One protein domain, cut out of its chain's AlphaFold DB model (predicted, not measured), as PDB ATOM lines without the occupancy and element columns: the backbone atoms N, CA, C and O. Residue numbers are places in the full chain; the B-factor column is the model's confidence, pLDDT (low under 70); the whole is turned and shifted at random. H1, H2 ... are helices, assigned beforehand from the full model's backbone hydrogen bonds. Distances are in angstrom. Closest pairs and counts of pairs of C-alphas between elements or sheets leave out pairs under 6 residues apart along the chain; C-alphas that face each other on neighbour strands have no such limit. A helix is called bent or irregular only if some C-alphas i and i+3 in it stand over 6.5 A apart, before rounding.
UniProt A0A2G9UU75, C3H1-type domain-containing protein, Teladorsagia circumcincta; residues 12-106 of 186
ATOM      1  N   LEU A  12      30.133  41.557  15.767       85.88
ATOM      2  CA  LEU A  12      31.289  42.228  15.179       85.88
ATOM      3  C   LEU A  12      32.627  41.784  15.794       85.88
ATOM      4  O   LEU A  12      33.618  41.624  15.082       85.88
ATOM      5  N   SER A  13      32.663  41.533  17.109       85.12
ATOM      6  CA  SER A  13      33.884  41.109  17.807       85.12
ATOM      7  C   SER A  13      34.387  39.725  17.410       85.12
ATOM      8  O   SER A  13      35.562  39.441  17.616       85.12
ATOM      9  N   GLU A  14      33.516  38.872  16.873       89.12
ATOM     10  CA  GLU A  14      33.857  37.507  16.460       89.12
ATOM     11  C   GLU A  14      34.211  37.440  14.971       89.12
ATOM     12  O   GLU A  14      34.981  36.581  14.543       89.12
ATOM     13  N   LYS A  15      33.657  38.359  14.175       90.50
ATOM     14  CA  LYS A  15      33.767  38.344  12.713       90.50
ATOM     15  C   LYS A  15      34.938  39.169  12.188       90.50
ATOM     16  O   LYS A  15      35.448  38.860  11.114       90.50
ATOM     17  N   VAL A  16      35.375  40.211  12.899       92.38
ATOM     18  CA  VAL A  16      36.474  41.090  12.459       92.38
ATOM     19  C   VAL A  16      37.835  40.496  12.810       92.38
ATOM     20  O   VAL A  16      38.069  40.033  13.923       92.38
ATOM     21  N   CYS A  17      38.771  40.540  11.859       93.88
ATOM     22  CA  CYS A  17      40.138  40.095  12.086       93.88
ATOM     23  C   CYS A  17      40.840  41.002  13.107       93.88
ATOM     24  O   CYS A  17      41.061  42.182  12.847       93.88
ATOM     25  N   GLU A  18      41.263  40.444  14.242       91.44
ATOM     26  CA  GLU A  18      41.947  41.202  15.297       91.44
ATOM     27  C   GLU A  18      43.270  41.823  14.823       91.44
ATOM     28  O   GLU A  18      43.557  42.985  15.119       91.44
ATOM     29  N   GLN A  19      44.053  41.074  14.039       91.56
ATOM     30  CA  GLN A  19      45.320  41.558  13.491       91.56
ATOM     31  C   GLN A  19      45.096  42.750  12.549       91.56
ATOM     32  O   GLN A  19      45.828  43.735  12.608       91.56
ATOM     33  N   PHE A  20      44.057  42.679  11.716       93.56
ATOM     34  CA  PHE A  20      43.674  43.779  10.837       93.56
ATOM     35  C   PHE A  20      43.123  44.969  11.621       93.56
ATOM     36  O   PHE A  20      43.564  46.084  11.395       93.56
ATOM     37  N   SER A  21      42.222  44.741  12.577       91.50
ATOM     38  CA  SER A  21      41.650  45.807  13.405       91.50
ATOM     39  C   SER A  21      42.720  46.566  14.194       91.50
ATOM     40  O   SER A  21      42.612  47.774  14.350       91.50
ATOM     41  N   SER A  22      43.774  45.883  14.647       89.12
ATOM     42  CA  SER A  22      44.827  46.505  15.460       89.12
ATOM     43  C   SER A  22      45.904  47.214  14.635       89.12
ATOM     44  O   SER A  22      46.539  48.145  15.126       89.12
ATOM     45  N   HIS A  23      46.164  46.757  13.406       88.69
ATOM     46  CA  HIS A  23      47.320  47.211  12.617       88.69
ATOM     47  C   HIS A  23      46.978  47.750  11.224       88.69
ATOM     48  O   HIS A  23      47.859  48.266  10.542       88.69
ATOM     49  N   GLY A  24      45.743  47.584  10.760       88.00
ATOM     50  CA  GLY A  24      45.314  47.897   9.395       88.00
ATOM     51  C   GLY A  24      45.795  46.905   8.330       88.00
ATOM     52  O   GLY A  24      45.531  47.104   7.147       88.00
ATOM     53  N   PHE A  25      46.501  45.830   8.706       91.50
ATOM     54  CA  PHE A  25      46.942  44.792   7.770       91.50
ATOM     55  C   PHE A  25      46.945  43.398   8.402       91.50
ATOM     56  O   PHE A  25      47.240  43.218   9.582       91.50
ATOM     57  N   CYS A  26      46.680  42.378   7.584       93.56
ATOM     58  CA  CYS A  26      46.735  40.977   7.990       93.56
ATOM     59  C   CYS A  26      47.590  40.167   7.011       93.56
ATOM     60  O   CYS A  26      47.369  40.175   5.799       93.56
ATOM     61  N   ARG A  27      48.569  39.418   7.531       90.62
ATOM     62  CA  ARG A  27      49.472  38.599   6.698       90.62
ATOM     63  C   ARG A  27      48.729  37.463   5.986       90.62
ATOM     64  O   ARG A  27      49.031  37.168   4.833       90.62
ATOM     65  N   LYS A  28      47.729  36.878   6.654       91.62
ATOM     66  CA  LYS A  28      46.900  35.781   6.127       91.62
ATOM     67  C   LYS A  28      45.927  36.254   5.043       91.62
ATOM     68  O   LYS A  28      45.597  35.478   4.152       91.62
ATOM     69  N   GLN A  29      45.509  37.522   5.080       88.19
ATOM     70  CA  GLN A  29      44.639  38.111   4.055       88.19
ATOM     71  C   GLN A  29      45.316  38.120   2.685       88.19
ATOM     72  O   GLN A  29      44.713  37.709   1.700       88.19
ATOM     73  N   ARG A  30      46.596  38.513   2.622       82.62
ATOM     74  CA  ARG A  30      47.363  38.552   1.363       82.62
ATOM     75  C   ARG A  30      47.500  37.176   0.705       82.62
ATOM     76  O   ARG A  30      47.680  37.088  -0.501       82.62
ATOM     77  N   GLN A  31      47.429  36.119   1.507       86.00
ATOM     78  CA  GLN A  31      47.525  34.727   1.071       86.00
ATOM     79  C   GLN A  31      46.145  34.085   0.847       86.00
ATOM     80  O   GLN A  31      46.081  32.905   0.522       86.00
ATOM     81  N   GLY A  32      45.045  34.825   1.048       84.38
ATOM     82  CA  GLY A  32      43.680  34.306   0.927       84.38
ATOM     83  C   GLY A  32      43.277  33.305   2.018       84.38
ATOM     84  O   GLY A  32      42.274  32.620   1.877       84.38
ATOM     85  N   GLN A  33      44.043  33.204   3.106       92.12
ATOM     86  CA  GLN A  33      43.863  32.189   4.155       92.12
ATOM     87  C   GLN A  33      43.110  32.706   5.388       92.12
ATOM     88  O   GLN A  33      42.946  31.981   6.368       92.12
ATOM     89  N   CYS A  34      42.700  33.976   5.401       91.94
ATOM     90  CA  CYS A  34      41.975  34.542   6.531       91.94
ATOM     91  C   CYS A  34      40.470  34.553   6.255       91.94
ATOM     92  O   CYS A  34      40.021  35.226   5.334       91.94
ATOM     93  N   SER A  35      39.712  33.830   7.078       90.69
ATOM     94  CA  SER A  35      38.246  33.743   7.019       90.69
ATOM     95  C   SER A  35      37.526  34.901   7.719       90.69
ATOM     96  O   SER A  35      36.311  35.033   7.597       90.69
ATOM     97  N   LEU A  36      38.265  35.728   8.462       92.81
ATOM     98  CA  LEU A  36      37.737  36.882   9.187       92.81
ATOM     99  C   LEU A  36      37.627  38.114   8.278       92.81
ATOM    100  O   LEU A  36      38.248  38.197   7.216       92.81
ATOM    101  N   LEU A  37      36.854  39.102   8.714       90.50
ATOM    102  CA  LEU A  37      36.614  40.334   7.975       90.50
ATOM    103  C   LEU A  37      37.790  41.302   8.077       90.50
ATOM    104  O   LEU A  37      38.371  41.501   9.145       90.50
ATOM    105  N   HIS A  38      38.094  41.922   6.939       90.75
ATOM    106  CA  HIS A  38      39.132  42.937   6.759       90.75
ATOM    107  C   HIS A  38      38.515  44.195   6.147       90.75
ATOM    108  O   HIS A  38      38.991  44.713   5.138       90.75
ATOM    109  N   ASP A  39      37.383  44.613   6.702       87.56
ATOM    110  CA  ASP A  39      36.702  45.838   6.307       87.56
ATOM    111  C   ASP A  39      37.054  46.935   7.317       87.56
ATOM    112  O   ASP A  39      37.050  46.695   8.529       87.56
ATOM    113  N   VAL A  40      37.434  48.106   6.807       85.88
ATOM    114  CA  VAL A  40      37.899  49.233   7.624       85.88
ATOM    115  C   VAL A  40      36.764  49.763   8.495       85.88
ATOM    116  O   VAL A  40      36.992  50.027   9.672       85.88
ATOM    117  N   ASP A  41      35.546  49.840   7.964       83.31
ATOM    118  CA  ASP A  41      34.412  50.425   8.679       83.31
ATOM    119  C   ASP A  41      34.047  49.557   9.891       83.31
ATOM    120  O   ASP A  41      33.955  50.039  11.019       83.31
ATOM    121  N   PHE A  42      33.991  48.238   9.688       86.81
ATOM    122  CA  PHE A  42      33.773  47.270  10.765       86.81
ATOM    123  C   PHE A  42      34.902  47.252  11.807       86.81
ATOM    124  O   PHE A  42      34.651  46.993  12.986       86.81
ATOM    125  N   ALA A  43      36.147  47.524  11.407       88.81
ATOM    126  CA  ALA A  43      37.257  47.640  12.348       88.81
ATOM    127  C   ALA A  43      37.128  48.884  13.242       88.81
ATOM    128  O   ALA A  43      37.358  48.781  14.450       88.81
ATOM    129  N   ILE A  44      36.726  50.025  12.672       85.94
ATOM    130  CA  ILE A  44      36.524  51.273  13.417       85.94
ATOM    131  C   ILE A  44      35.312  51.150  14.349       85.94
ATOM    132  O   ILE A  44      35.400  51.507  15.524       85.94
ATOM    133  N   ASP A  45      34.214  50.560  13.882       84.44
ATOM    134  CA  ASP A  45      33.030  50.296  14.705       84.44
ATOM    135  C   ASP A  45      33.355  49.404  15.913       84.44
ATOM    136  O   ASP A  45      32.944  49.678  17.047       84.44
ATOM    137  N   LEU A  46      34.162  48.357  15.706       87.25
ATOM    138  CA  LEU A  46      34.628  47.500  16.794       87.25
ATOM    139  C   LEU A  46      35.481  48.283  17.801       87.25
ATOM    140  O   LEU A  46      35.365  48.068  19.015       87.25
ATOM    141  N   GLU A  47      36.334  49.189  17.323       87.75
ATOM    142  CA  GLU A  47      37.123  50.068  18.179       87.75
ATOM    143  C   GLU A  47      36.229  51.018  18.985       87.75
ATOM    144  O   GLU A  47      36.385  51.108  20.207       87.75
ATOM    145  N   GLN A  48      35.240  51.652  18.353       84.44
ATOM    146  CA  GLN A  48      34.278  52.528  19.018       84.44
ATOM    147  C   GLN A  48      33.540  51.788  20.144       84.44
ATOM    148  O   GLN A  48      33.485  52.275  21.278       84.44
ATOM    149  N   ILE A  49      33.073  50.560  19.890       84.50
ATOM    150  CA  ILE A  49      32.435  49.709  20.907       84.50
ATOM    151  C   ILE A  49      33.382  49.451  22.093       84.50
ATOM    152  O   ILE A  49      32.965  49.498  23.261       84.50
ATOM    153  N   ARG A  50      34.668  49.181  21.829       87.00
ATOM    154  CA  ARG A  50      35.689  48.978  22.874       87.00
ATOM    155  C   ARG A  50      35.929  50.262  23.676       87.00
ATOM    156  O   ARG A  50      35.968  50.210  24.911       87.00
ATOM    157  N   GLN A  51      36.047  51.407  23.006       86.88
ATOM    158  CA  GLN A  51      36.253  52.711  23.639       86.88
ATOM    159  C   GLN A  51      35.059  53.111  24.516       86.88
ATOM    160  O   GLN A  51      35.252  53.504  25.669       86.88
ATOM    161  N   GLU A  52      33.826  52.931  24.042       84.81
ATOM    162  CA  GLU A  52      32.614  53.191  24.823       84.81
ATOM    163  C   GLU A  52      32.522  52.305  26.064       84.81
ATOM    164  O   GLU A  52      32.186  52.784  27.151       84.81
ATOM    165  N   ARG A  53      32.857  51.015  25.943       86.69
ATOM    166  CA  ARG A  53      32.908  50.096  27.090       86.69
ATOM    167  C   ARG A  53      33.913  50.581  28.135       86.69
ATOM    168  O   ARG A  53      33.609  50.586  29.328       86.69
ATOM    169  N   ASN A  54      35.084  51.043  27.702       87.12
ATOM    170  CA  ASN A  54      36.101  51.607  28.591       87.12
ATOM    171  C   ASN A  54      35.656  52.936  29.217       87.12
ATOM    172  O   ASN A  54      35.869  53.149  30.413       87.12
ATOM    173  N   ARG A  55      34.991  53.808  28.450       86.88
ATOM    174  CA  ARG A  55      34.415  55.068  28.938       86.88
ATOM    175  C   ARG A  55      33.358  54.812  30.009       86.88
ATOM    176  O   ARG A  55      33.406  55.455  31.052       86.88
ATOM    177  N   LYS A  56      32.480  53.821  29.815       83.25
ATOM    178  CA  LYS A  56      31.500  53.389  30.829       83.25
ATOM    179  C   LYS A  56      32.177  52.864  32.084       83.25
ATOM    180  O   LYS A  56      31.848  53.320  33.167       83.25
ATOM    181  N   LYS A  57      33.177  51.982  31.962       85.31
ATOM    182  CA  LYS A  57      33.946  51.497  33.125       85.31
ATOM    183  C   LYS A  57      34.579  52.646  33.920       85.31
ATOM    184  O   LYS A  57      34.587  52.619  35.146       85.31
ATOM    185  N   ARG A  58      35.112  53.670  33.239       85.06
ATOM    186  CA  ARG A  58      35.646  54.882  33.888       85.06
ATOM    187  C   ARG A  58      34.544  55.693  34.569       85.06
ATOM    188  O   ARG A  58      34.729  56.084  35.714       85.06
ATOM    189  N   LYS A  59      33.412  55.887  33.892       82.44
ATOM    190  CA  LYS A  59      32.245  56.590  34.426       82.44
ATOM    191  C   LYS A  59      31.681  55.899  35.668       82.44
ATOM    192  O   LYS A  59      31.536  56.573  36.669       82.44
ATOM    193  N   ARG A  60      31.500  54.572  35.663       80.38
ATOM    194  CA  ARG A  60      31.056  53.795  36.838       80.38
ATOM    195  C   ARG A  60      31.933  54.052  38.063       80.38
ATOM    196  O   ARG A  60      31.424  54.309  39.142       80.38
ATOM    197  N   ARG A  61      33.260  54.063  37.890       78.25
ATOM    198  CA  ARG A  61      34.200  54.381  38.982       78.25
ATOM    199  C   ARG A  61      34.037  55.802  39.524       78.25
ATOM    200  O   ARG A  61      34.223  56.001  40.714       78.25
ATOM    201  N   PHE A  62      33.724  56.768  38.663       75.88
ATOM    202  CA  PHE A  62      33.482  58.153  39.068       75.88
ATOM    203  C   PHE A  62      32.105  58.328  39.719       75.88
ATOM    204  O   PHE A  62      31.985  59.007  40.732       75.88
ATOM    205  N   ASP A  63      31.085  57.676  39.169       72.19
ATOM    206  CA  ASP A  63      29.720  57.712  39.677       72.19
ATOM    207  C   ASP A  63      29.653  57.032  41.057       72.19
ATOM    208  O   ASP A  63      29.033  57.592  41.945       72.19
ATOM    209  N   HIS A  64      30.406  55.952  41.323       68.81
ATOM    210  CA  HIS A  64      30.546  55.360  42.671       68.81
ATOM    211  C   HIS A  64      31.048  56.332  43.761       68.81
ATOM    212  O   HIS A  64      30.844  56.057  44.941       68.81
ATOM    213  N   LEU A  65      31.675  57.461  43.404       69.00
ATOM    214  CA  LEU A  65      32.043  58.526  44.350       69.00
ATOM    215  C   LEU A  65      30.890  59.518  44.629       69.00
ATOM    216  O   LEU A  65      31.025  60.365  45.509       69.00
ATOM    217  N   LYS A  66      29.772  59.443  43.891       68.44
ATOM    218  CA  LYS A  66      28.565  60.280  44.031       68.44
ATOM    219  C   LYS A  66      27.289  59.415  43.941       68.44
ATOM    220  O   LYS A  66      26.714  59.282  42.860       68.44
ATOM    221  N   PRO A  67      26.838  58.829  45.065       62.44
ATOM    222  CA  PRO A  67      25.864  57.734  45.089       62.44
ATOM    223  C   PRO A  67      24.424  58.096  44.712       62.44
ATOM    224  O   PRO A  67      23.681  57.210  44.292       62.44
ATOM    225  N   ASP A  68      24.028  59.365  44.797       60.22
ATOM    226  CA  ASP A  68      22.606  59.714  44.929       60.22
ATOM    227  C   ASP A  68      21.728  59.526  43.676       60.22
ATOM    228  O   ASP A  68      20.555  59.857  43.731       60.22
ATOM    229  N   ASN A  69      22.232  58.977  42.561       63.12
ATOM    230  CA  ASN A  69      21.416  58.639  41.375       63.12
ATOM    231  C   ASN A  69      22.022  57.534  40.472       63.12
ATOM    232  O   ASN A  69      21.769  57.496  39.266       63.12
ATOM    233  N   ILE A  70      22.865  56.640  41.007       66.31
ATOM    234  CA  ILE A  70      23.629  55.678  40.180       66.31
ATOM    235  C   ILE A  70      22.737  54.583  39.580       66.31
ATOM    236  O   ILE A  70      22.776  54.355  38.375       66.31
ATOM    237  N   LEU A  71      21.931  53.906  40.403       67.12
ATOM    238  CA  LEU A  71      21.214  52.687  39.998       67.12
ATOM    239  C   LEU A  71      20.132  52.949  38.945       67.12
ATOM    240  O   LEU A  71      19.953  52.155  38.024       67.12
ATOM    241  N   GLU A  72      19.419  54.068  39.065       68.56
ATOM    242  CA  GLU A  72      18.365  54.433  38.117       68.56
ATOM    243  C   GLU A  72      18.960  54.862  36.772       68.56
ATOM    244  O   GLU A  72      18.518  54.418  35.713       68.56
ATOM    245  N   LYS A  73      20.052  55.635  36.812       68.81
ATOM    246  CA  LYS A  73      20.801  56.052  35.625       68.81
ATOM    247  C   LYS A  73      21.459  54.874  34.907       68.81
ATOM    248  O   LYS A  73      21.469  54.846  33.681       68.81
ATOM    249  N   GLU A  74      21.997  53.899  35.639       70.00
ATOM    250  CA  GLU A  74      22.571  52.690  35.042       70.00
ATOM    251  C   GLU A  74      21.514  51.819  34.359       70.00
ATOM    252  O   GLU A  74      21.758  51.375  33.238       70.00
ATOM    253  N   ARG A  75      20.338  51.636  34.977       72.38
ATOM    254  CA  ARG A  75      19.210  50.911  34.368       72.38
ATOM    255  C   ARG A  75      18.718  51.581  33.089       72.38
ATOM    256  O   ARG A  75      18.635  50.918  32.061       72.38
ATOM    257  N   LEU A  76      18.465  52.890  33.132       70.38
ATOM    258  CA  LEU A  76      17.987  53.649  31.971       70.38
ATOM    259  C   LEU A  76      19.018  53.646  30.828       70.38
ATOM    260  O   LEU A  76      18.663  53.506  29.662       70.38
ATOM    261  N   GLU A  77      20.314  53.726  31.152       68.81
ATOM    262  CA  GLU A  77      21.394  53.644  30.164       68.81
ATOM    263  C   GLU A  77      21.627  52.231  29.602       68.81
ATOM    264  O   GLU A  77      22.276  52.107  28.557       68.81
ATOM    265  N   GLU A  78      21.215  51.169  30.295       67.44
ATOM    266  CA  GLU A  78      21.235  49.798  29.770       67.44
ATOM    267  C   GLU A  78      20.000  49.529  28.904       67.44
ATOM    268  O   GLU A  78      20.172  49.079  27.771       67.44
ATOM    269  N   GLU A  79      18.809  49.942  29.346       65.44
ATOM    270  CA  GLU A  79      17.561  49.862  28.572       65.44
ATOM    271  C   GLU A  79      17.645  50.649  27.254       65.44
ATOM    272  O   GLU A  79      17.304  50.118  26.199       65.44
ATOM    273  N   GLU A  80      18.185  51.874  27.256       63.62
ATOM    274  CA  GLU A  80      18.359  52.668  26.028       63.62
ATOM    275  C   GLU A  80      19.331  52.001  25.037       63.62
ATOM    276  O   GLU A  80      19.179  52.107  23.818       63.62
ATOM    277  N   LYS A  81      20.336  51.274  25.538       61.66
ATOM    278  CA  LYS A  81      21.312  50.571  24.689       61.66
ATOM    279  C   LYS A  81      20.793  49.257  24.159       61.66
ATOM    280  O   LYS A  81      21.150  48.889  23.044       61.66
ATOM    281  N   GLU A  82      20.003  48.552  24.949       61.62
ATOM    282  CA  GLU A  82      19.324  47.343  24.509       61.62
ATOM    283  C   GLU A  82      18.232  47.688  23.487       61.62
ATOM    284  O   GLU A  82      18.110  46.995  22.481       61.62
ATOM    285  N   ALA A  83      17.565  48.837  23.649       56.59
ATOM    286  CA  ALA A  83      16.631  49.391  22.673       56.59
ATOM    287  C   ALA A  83      17.312  49.912  21.389       56.59
ATOM    288  O   ALA A  83      16.756  49.765  20.304       56.59
ATOM    289  N   ARG A  84      18.519  50.499  21.477       57.69
ATOM    290  CA  ARG A  84      19.290  50.977  20.306       57.69
ATOM    291  C   ARG A  84      20.024  49.872  19.543       57.69
ATOM    292  O   ARG A  84      20.348  50.063  18.373       57.69
ATOM    293  N   ARG A  85      20.312  48.731  20.175       57.16
ATOM    294  CA  ARG A  85      20.877  47.552  19.500       57.16
ATOM    295  C   ARG A  85      19.771  46.810  18.770       57.16
ATOM    296  O   ARG A  85      19.323  45.746  19.195       57.16
ATOM    297  N   GLU A  86      19.363  47.347  17.631       57.41
ATOM    298  CA  GLU A  86      18.675  46.535  16.637       57.41
ATOM    299  C   GLU A  86      19.559  45.296  16.376       57.41
ATOM    300  O   GLU A  86      20.765  45.429  16.151       57.41
ATOM    301  N   ARG A  87      19.017  44.079  16.542       62.72
ATOM    302  CA  ARG A  87      19.780  42.815  16.472       62.72
ATOM    303  C   ARG A  87      20.160  42.485  15.028       62.72
ATOM    304  O   ARG A  87      19.697  41.499  14.473       62.72
ATOM    305  N   VAL A  88      20.975  43.330  14.417       72.75
ATOM    306  CA  VAL A  88      21.431  43.171  13.040       72.75
ATOM    307  C   VAL A  88      22.753  42.402  13.071       72.75
ATOM    308  O   VAL A  88      23.658  42.759  13.826       72.75
ATOM    309  N   SER A  89      22.858  41.316  12.305       80.81
ATOM    310  CA  SER A  89      24.121  40.583  12.138       80.81
ATOM    311  C   SER A  89      25.017  41.290  11.125       80.81
ATOM    312  O   SER A  89      24.538  41.987  10.226       80.81
ATOM    313  N   VAL A  90      26.331  41.064  11.206       79.69
ATOM    314  CA  VAL A  90      27.266  41.490  10.155       79.69
ATOM    315  C   VAL A  90      26.828  41.002   8.763       79.69
ATOM    316  O   VAL A  90      26.985  41.723   7.776       79.69
ATOM    317  N   GLU A  91      26.245  39.804   8.666       79.44
ATOM    318  CA  GLU A  91      25.719  39.261   7.409       79.44
ATOM    319  C   GLU A  91      24.553  40.094   6.843       79.44
ATOM    320  O   GLU A  91      24.498  40.327   5.634       79.44
ATOM    321  N   ASP A  92      23.678  40.622   7.699       79.31
ATOM    322  CA  ASP A  92      22.545  41.462   7.285       79.31
ATOM    323  C   ASP A  92      23.004  42.843   6.794       79.31
ATOM    324  O   ASP A  92      22.403  43.430   5.890       79.31
ATOM    325  N   LEU A  93      24.092  43.368   7.369       75.56
ATOM    326  CA  LEU A  93      24.691  44.642   6.967       75.56
ATOM    327  C   LEU A  93      25.488  44.542   5.658       75.56
ATOM    328  O   LEU A  93      25.498  45.508   4.896       75.56
ATOM    329  N   LYS A  94      26.083  43.385   5.333       72.62
ATOM    330  CA  LYS A  94      26.775  43.174   4.042       72.62
ATOM    331  C   LYS A  94      25.856  43.350   2.831       72.62
ATOM    332  O   LYS A  94      26.321  43.773   1.777       72.62
ATOM    333  N   ASN A  95      24.572  43.026   2.983       72.81
ATOM    334  CA  ASN A  95      23.582  43.098   1.907       72.81
ATOM    335  C   ASN A  95      22.963  44.495   1.745       72.81
ATOM    336  O   ASN A  95      22.250  44.749   0.773       72.81
ATOM    337  N   LYS A  96      23.220  45.413   2.684       72.19
ATOM    338  CA  LYS A  96      22.720  46.788   2.632       72.19
ATOM    339  C   LYS A  96      23.672  47.678   1.824       72.19
ATOM    340  O   LYS A  96      24.883  47.443   1.799       72.19
ATOM    341  N   PRO A  97      23.161  48.733   1.164       67.19
ATOM    342  CA  PRO A  97      24.022  49.689   0.484       67.19
ATOM    343  C   PRO A  97      24.988  50.313   1.496       67.19
ATOM    344  O   PRO A  97      24.556  50.814   2.530       67.19
ATOM    345  N   ARG A  98      26.289  50.332   1.175       63.94
ATOM    346  CA  ARG A  98      27.361  50.835   2.061       63.94
ATOM    347  C   ARG A  98      27.075  52.218   2.658       63.94
ATOM    348  O   ARG A  98      27.437  52.480   3.794       63.94
ATOM    349  N   ILE A  99      26.357  53.072   1.927       58.16
ATOM    350  CA  ILE A  99      25.937  54.409   2.377       58.16
ATOM    351  C   ILE A  99      25.080  54.358   3.659       58.16
ATOM    352  O   ILE A  99      25.175  55.266   4.476       58.16
ATOM    353  N   ALA A 100      24.284  53.305   3.855       58.19
ATOM    354  CA  ALA A 100      23.445  53.109   5.039       58.19
ATOM    355  C   ALA A 100      24.185  52.442   6.216       58.19
ATOM    356  O   ALA A 100      23.650  52.385   7.319       58.19
ATOM    357  N   VAL A 101      25.389  51.912   5.977       60.41
ATOM    358  CA  VAL A 101      26.145  51.090   6.935       60.41
ATOM    359  C   VAL A 101      27.236  51.893   7.642       60.41
ATOM    360  O   VAL A 101      27.503  51.656   8.807       60.41
ATOM    361  N   THR A 102      27.853  52.866   6.974       60.59
ATOM    362  CA  THR A 102      29.111  53.491   7.427       60.59
ATOM    363  C   THR A 102      28.899  54.878   8.055       60.59
ATOM    364  O   THR A 102      29.604  55.823   7.704       60.59
ATOM    365  N   GLY A 103      27.880  55.055   8.901       63.44
ATOM    366  CA  GLY A 103      27.295  56.360   9.274       63.44
ATOM    367  C   GLY A 103      28.214  57.432   9.879       63.44
ATOM    368  O   GLY A 103      27.820  58.594   9.927       63.44
ATOM    369  N   CYS A 104      29.448  57.113  10.266       59.81
ATOM    370  CA  CYS A 104      30.384  58.079  10.853       59.81
ATOM    371  C   CYS A 104      31.773  58.097  10.189       59.81
ATOM    372  O   CYS A 104      32.404  59.147  10.140       59.81
ATOM    373  N   HIS A 105      32.237  56.972   9.636       65.06
ATOM    374  CA  HIS A 105      33.665  56.749   9.331       65.06
ATOM    375  C   HIS A 105      34.009  56.825   7.842       65.06
ATOM    376  O   HIS A 105      34.996  56.266   7.368       65.06
ATOM    377  N   ARG A 106      33.162  57.482   7.044       74.31
ATOM    378  CA  ARG A 106      33.447  57.622   5.613       74.31
ATOM    379  C   ARG A 106      34.633  58.555   5.438       74.31
ATOM    380  O   ARG A 106      34.550  59.715   5.824       74.31
TER     381      ARG A 106
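This is residues 12 to 106 of the 186 residues of the protein "C3H1-type domain-containing protein" of Teladorsagia circumcincta (UniProt A0A2G9UU75). A long helix, H4, and H5, folding back beside it, make a narrow open loop, with short H1, H2, H3 and H6 loosely gathered where H4 begins. The 95 printed residues hold six named helices, H1 to H6 in order, and no named strand: all helix. The whole is loose, radius of gyration of the C-alphas 17.1 A, spanning 56 by 26 by 22 A.

Find C-alpha 40 at (37.899, 49.233, 7.624); H4, residues 40 to 63, runs 34.1 A. H5, residues 67 to 84, runs 26.5 A to (19.290, 50.977, 20.306); it is irregular, C-alphas 68 and 71 being 8.7 A apart. Find H1 at residues 12 to 15, H2 at 18 to 23, H3 at 27 to 30, H6 at 90 to 94.

H2 touches H4's residues 40 to 47 alone, about perpendicular at 89 degrees; the closest C-alphas, Ser 21 and Ala 43, are 4.9 A apart. H1 only just touches H4, with 3 pairs of C-alphas within 8 A, closest Leu 12 and Leu 46 at 6.4 A. H5 is close but not clearly touching H4, closest C-alphas Asp 63 and Ile 70 at 6.4 A, opposite ways at a shallow tilt of 19 degrees. H6 touches no helix; H3 is near H2. Every O i to N i+4 pair is within hydrogen-bond range in H2, H4 and H6, 10 of 14 in H5; H1 and H3 are too short for one.

The farthest C-alphas, Gln 31 and Asp 68, are 56.3 A apart. The printed part has no cut and no long link. Residues 64 to 73, 77 to 87 and 97 to 105 have pLDDT under 70.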